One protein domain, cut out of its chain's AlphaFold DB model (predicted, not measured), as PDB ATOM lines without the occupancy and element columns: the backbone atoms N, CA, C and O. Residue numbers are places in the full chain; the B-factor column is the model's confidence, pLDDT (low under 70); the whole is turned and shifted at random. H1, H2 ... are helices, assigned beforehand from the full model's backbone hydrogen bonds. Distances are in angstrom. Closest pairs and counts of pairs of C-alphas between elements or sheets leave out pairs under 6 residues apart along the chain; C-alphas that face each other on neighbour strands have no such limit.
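Overview. This is residues 122 to 164 of the 164 residues of the protein "DDE_Tnp_1 domain-containing protein" of Hymenobacter nivis (UniProt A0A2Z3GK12). What is the main picture? A long helix, H2, makes most of the length, and a shorter helix, H1, packs steeply on it through residues 130 to 131 of H1 and 155 to 159 of H2, while the link of residues 134 to 144 leads alongside H2 to where that helix begins. What is it made of? The printed part has 43 residues, with two named helices, H1 then H2, and no named strand; its class is all helix. How large is it? It is elongated, spanning 31 by 17 by 13 A, and only just compact, close to loose, with a radius of gyration of the C-alphas of 10.6 A.

Arrangement. Where does H2, residues 145 to 162, meet H1, residues 122 to 133? They touch, with 4 pairs of C-alphas within 8 A; the closest C-alphas are those of Leu 131 and Tyr 159, 6.2 A apart. How do they stand? Their lines make a steep tilt of 65 degrees, and they run opposite ways. What do the backbones show? In H1 and H2 every O i to N i+4 pair is within hydrogen-bond range.

Along the chain. Where is H2? It is 25.6 A long from C-alpha 145 at (164.911, 134.342, 137.825) to C-alpha 162 at (163.560, 152.955, 155.285). Where is H1? It begins with C-alpha 122 at (150.989, 159.838, 143.298) and is 16.7 A long from first to last C-alpha.

Size, cuts and confidence. Which C-alphas are farthest apart? Those of Thr 144 and Arg 164, at 32.3 A. Is there a cut or a long link? The printed part has no cut, and the link from H1 to H2, 11 residues, is long. Where is confidence low? The mean pLDDT of the printed part is 92.5, and residues 163 to 164 are under 70.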
ATOM      1  N   TRP A 122     149.582 159.426 143.397       92.62
ATOM      2  CA  TRP A 122     150.989 159.838 143.298       92.62
ATOM      3  C   TRP A 122     151.919 159.062 144.245       92.62
ATOM      4  O   TRP A 122     153.086 158.842 143.921       92.62
ATOM      5  N   LYS A 123     151.392 158.540 145.361       92.75
ATOM      6  CA  LYS A 123     152.143 157.685 146.291       92.75
ATOM      7  C   LYS A 123     152.788 156.468 145.618       92.75
ATOM      8  O   LYS A 123     153.870 156.064 146.031       92.75
ATOM      9  N   VAL A 124     152.200 155.926 144.545       92.31
ATOM     10  CA  VAL A 124     152.813 154.812 143.796       92.31
ATOM     11  C   VAL A 124     154.075 155.241 143.040       92.31
ATOM     12  O   VAL A 124     155.002 154.453 142.867       92.31
ATOM     13  N   GLU A 125     154.146 156.496 142.600       92.12
ATOM     14  CA  GLU A 125     155.327 157.022 141.913       92.12
ATOM     15  C   GLU A 125     156.448 157.326 142.901       92.12
ATOM     16  O   GLU A 125     157.604 157.005 142.628       92.12
ATOM     17  N   GLU A 126     156.106 157.858 144.078       93.06
ATOM     18  CA  GLU A 126     157.046 158.010 145.195       93.06
ATOM     19  C   GLU A 126     157.619 156.652 145.620       93.06
ATOM     20  O   GLU A 126     158.836 156.514 145.774       93.06
ATOM     21  N   TYR A 127     156.760 155.630 145.721       93.19
ATOM     22  CA  TYR A 127     157.153 154.246 145.976       93.19
ATOM     23  C   TYR A 127     158.149 153.732 144.927       93.19
ATOM     24  O   TYR A 127     159.266 153.343 145.271       93.19
ATOM     25  N   HIS A 128     157.802 153.797 143.636       93.25
ATOM     26  CA  HIS A 128     158.688 153.343 142.560       93.25
ATOM     27  C   HIS A 128     160.004 154.128 142.496       93.25
ATOM     28  O   HIS A 128     161.056 153.546 142.218       93.25
ATOM     29  N   LYS A 129     159.970 155.442 142.748       93.88
ATOM     30  CA  LYS A 129     161.173 156.278 142.804       93.88
ATOM     31  C   LYS A 129     162.085 155.823 143.939       93.88
ATOM     32  O   LYS A 129     163.269 155.597 143.697       93.88
ATOM     33  N   SER A 130     161.544 155.642 145.142       93.88
ATOM     34  CA  SER A 130     162.319 155.204 146.306       93.88
ATOM     35  C   SER A 130     162.897 153.801 146.108       93.88
ATOM     36  O   SER A 130     164.083 153.590 146.347       93.88
ATOM     37  N   LEU A 131     162.129 152.859 145.553       94.88
ATOM     38  CA  LEU A 131     162.640 151.521 145.237       94.88
ATOM     39  C   LEU A 131     163.853 151.547 144.301       94.88
ATOM     40  O   LEU A 131     164.838 150.839 144.516       94.88
ATOM     41  N   LYS A 132     163.791 152.365 143.247       93.25
ATOM     42  CA  LYS A 132     164.870 152.459 142.258       93.25
ATOM     43  C   LYS A 132     166.097 153.180 142.811       93.25
ATOM     44  O   LYS A 132     167.210 152.719 142.578       93.25
ATOM     45  N   GLN A 133     165.890 154.294 143.512       93.12
ATOM     46  CA  GLN A 133     166.977 155.180 143.936       93.12
ATOM     47  C   GLN A 133     167.577 154.786 145.289       93.12
ATOM     48  O   GLN A 133     168.795 154.796 145.431       93.12
ATOM     49  N   ASN A 134     166.745 154.378 146.249       93.62
ATOM     50  CA  ASN A 134     167.156 154.141 147.634       93.62
ATOM     51  C   ASN A 134     167.293 152.649 147.963       93.62
ATOM     52  O   ASN A 134     168.144 152.278 148.763       93.62
ATOM     53  N   ALA A 135     166.493 151.780 147.333       94.88
ATOM     54  CA  ALA A 135     166.544 150.330 147.562       94.88
ATOM     55  C   ALA A 135     167.267 149.548 146.448       94.88
ATOM     56  O   ALA A 135     167.242 148.321 146.435       94.88
ATOM     57  N   SER A 136     167.913 150.244 145.501       94.31
ATOM     58  CA  SER A 136     168.715 149.644 144.419       94.31
ATOM     59  C   SER A 136     167.989 148.558 143.608       94.31
ATOM     60  O   SER A 136     168.624 147.653 143.059       94.31
ATOM     61  N   MET A 137     166.658 148.641 143.479       94.62
ATOM     62  CA  MET A 137     165.854 147.605 142.818       94.62
ATOM     63  C   MET A 137     166.340 147.302 141.390       94.62
ATOM     64  O   MET A 137     166.370 146.145 140.986       94.62
ATOM     65  N   GLY A 138     166.773 148.325 140.647       93.50
ATOM     66  CA  GLY A 138     167.261 148.187 139.269       93.50
ATOM     67  C   GLY A 138     168.756 147.883 139.117       93.50
ATOM     68  O   GLY A 138     169.239 147.870 137.992       93.50
ATOM     69  N   LYS A 139     169.506 147.686 140.210       92.31
ATOM     70  CA  LYS A 139     170.976 147.529 140.191       92.31
ATOM     71  C   LYS A 139     171.445 146.115 140.566       92.31
ATOM     72  O   LYS A 139     172.582 145.938 140.989       92.31
ATOM     73  N   SER A 140     170.578 145.107 140.449       91.38
ATOM     74  CA  SER A 140     170.948 143.728 140.787       91.38
ATOM     75  C   SER A 140     171.933 143.142 139.765       91.38
ATOM     76  O   SER A 140     171.617 143.141 138.575       91.38
ATOM     77  N   PRO A 141     173.078 142.571 140.185       92.25
ATOM     78  CA  PRO A 141     173.978 141.853 139.278       92.25
ATOM     79  C   PRO A 141     173.499 140.422 138.958       92.25
ATOM     80  O   PRO A 141     174.148 139.704 138.196       92.25
ATOM     81  N   THR A 142     172.379 139.990 139.543       94.19
ATOM     82  CA  THR A 142     171.870 138.616 139.481       94.19
ATOM     83  C   THR A 142     171.403 138.202 138.078       94.19
ATOM     84  O   THR A 142     170.889 139.008 137.299       94.19
ATOM     85  N   LYS A 143     171.593 136.919 137.735       93.81
ATOM     86  CA  LYS A 143     171.401 136.396 136.364       93.81
ATOM     87  C   LYS A 143     170.307 135.338 136.222       93.81
ATOM     88  O   LYS A 143     169.949 135.002 135.101       93.81
ATOM     89  N   THR A 144     169.766 134.823 137.327       96.44
ATOM     90  CA  THR A 144     168.678 133.828 137.303       96.44
ATOM     91  C   THR A 144     167.383 134.430 137.832       96.44
ATOM     92  O   THR A 144     167.426 135.315 138.694       96.44
ATOM     93  N   LEU A 145     166.239 133.911 137.372       95.69
ATOM     94  CA  LEU A 145     164.911 134.342 137.825       95.69
ATOM     95  C   LEU A 145     164.780 134.292 139.352       95.69
ATOM     96  O   LEU A 145     164.353 135.269 139.960       95.69
ATOM     97  N   THR A 146     165.219 133.200 139.983       97.19
ATOM     98  CA  THR A 146     165.175 133.034 141.443       97.19
ATOM     99  C   THR A 146     165.971 134.125 142.156       97.19
ATOM    100  O   THR A 146     165.472 134.784 143.065       97.19
ATOM    101  N   THR A 147     167.206 134.374 141.712       95.81
ATOM    102  CA  THR A 147     168.067 135.392 142.331       95.81
ATOM    103  C   THR A 147     167.561 136.822 142.099       95.81
ATOM    104  O   THR A 147     167.689 137.661 142.988       95.81
ATOM    105  N   GLN A 148     166.924 137.092 140.955       96.00
ATOM    106  CA  GLN A 148     166.301 138.385 140.657       96.00
ATOM    107  C   GLN A 148     165.037 138.612 141.497       96.00
ATOM    108  O   GLN A 148     164.859 139.694 142.056       96.00
ATOM    109  N   ALA A 149     164.196 137.587 141.657       96.12
ATOM    110  CA  ALA A 149     163.010 137.651 142.508       96.12
ATOM    111  C   ALA A 149     163.378 137.920 143.977       96.12
ATOM    112  O   ALA A 149     162.787 138.799 144.607       96.12
ATOM    113  N   ASN A 150     164.409 137.241 144.494       96.31
ATOM    114  CA  ASN A 150     164.924 137.485 145.843       96.31
ATOM    115  C   ASN A 150     165.440 138.921 146.008       96.31
ATOM    116  O   ASN A 150     165.163 139.557 147.025       96.31
ATOM    117  N   HIS A 151     166.138 139.460 145.001       96.81
ATOM    118  CA  HIS A 151     166.578 140.859 145.006       96.81
ATOM    119  C   HIS A 151     165.399 141.833 145.052       96.81
ATOM    120  O   HIS A 151     165.411 142.778 145.840       96.81
ATOM    121  N   PHE A 152     164.360 141.607 144.243       95.69
ATOM    122  CA  PHE A 152     163.165 142.450 144.260       95.69
ATOM    123  C   PHE A 152     162.455 142.407 145.610       95.69
ATOM    124  O   PHE A 152     162.103 143.464 146.135       95.69
ATOM    125  N   LEU A 153     162.309 141.222 146.208       96.00
ATOM    126  CA  LEU A 153     161.735 141.084 147.544       96.00
ATOM    127  C   LEU A 153     162.563 141.842 148.590       96.00
ATOM    128  O   LEU A 153     162.010 142.618 149.367       96.00
ATOM    129  N   ALA A 154     163.888 141.677 148.579       95.81
ATOM    130  CA  ALA A 154     164.786 142.378 149.493       95.81
ATOM    131  C   ALA A 154     164.702 143.906 149.334       95.81
ATOM    132  O   ALA A 154     164.657 144.622 150.332       95.81
ATOM    133  N   ALA A 155     164.605 144.414 148.101       96.12
ATOM    134  CA  ALA A 155     164.433 145.841 147.835       96.12
ATOM    135  C   ALA A 155     163.089 146.378 148.366       96.12
ATOM    136  O   ALA A 155     163.043 147.471 148.933       96.12
ATOM    137  N   VAL A 156     162.001 145.608 148.240       95.44
ATOM    138  CA  VAL A 156     160.699 145.967 148.832       95.44
ATOM    139  C   VAL A 156     160.778 145.997 150.361       95.44
ATOM    140  O   VAL A 156     160.320 146.962 150.972       95.44
ATOM    141  N   LEU A 157     161.412 144.999 150.986       95.50
ATOM    142  CA  LEU A 157     161.626 144.974 152.439       95.50
ATOM    143  C   LEU A 157     162.489 146.149 152.916       95.50
ATOM    144  O   LEU A 157     162.186 146.759 153.941       95.50
ATOM    145  N   ALA A 158     163.538 146.495 152.168       94.75
ATOM    146  CA  ALA A 158     164.380 147.648 152.460       94.75
ATOM    147  C   ALA A 158     163.581 148.956 152.395       94.75
ATOM    148  O   ALA A 158     163.677 149.763 153.315       94.75
ATOM    149  N   TYR A 159     162.739 149.146 151.372       94.25
ATOM    150  CA  TYR A 159     161.845 150.305 151.294       94.25
ATOM    151  C   TYR A 159     160.936 150.422 152.525       94.25
ATOM    152  O   TYR A 159     160.857 151.498 153.112       94.25
ATOM    153  N   ILE A 160     160.302 149.319 152.943       92.06
ATOM    154  CA  ILE A 160     159.416 149.301 154.120       92.06
ATOM    155  C   ILE A 160     160.182 149.699 155.389       92.06
ATOM    156  O   ILE A 160     159.650 150.429 156.214       92.06
ATOM    157  N   LYS A 161     161.436 149.256 155.545       90.69
ATOM    158  CA  LYS A 161     162.267 149.609 156.710       90.69
ATOM    159  C   LYS A 161     162.824 151.037 156.670       90.69
ATOM    160  O   LYS A 161     163.094 151.599 157.726       90.69
ATOM    161  N   LEU A 162     163.039 151.596 155.478       85.25
ATOM    162  CA  LEU A 162     163.560 152.955 155.285       85.25
ATOM    163  C   LEU A 162     162.469 154.028 155.412       85.25
ATOM    164  O   LEU A 162     162.777 155.164 155.765       85.25
ATOM    165  N   GLY A 163     161.215 153.687 155.116       69.38
ATOM    166  CA  GLY A 163     160.072 154.563 155.355       69.38
ATOM    167  C   GLY A 163     159.686 154.571 156.835       69.38
ATOM    168  O   GLY A 163     159.149 153.586 157.330       69.38
ATOM    169  N   ARG A 164     159.949 155.682 157.528       51.66
ATOM    170  CA  ARG A 164     159.167 156.102 158.700       51.66
ATOM    171  C   ARG A 164     158.124 157.108 158.243       51.66
ATOM    172  O   ARG A 164     158.513 158.011 157.469       51.66
TER     173      ARG A 164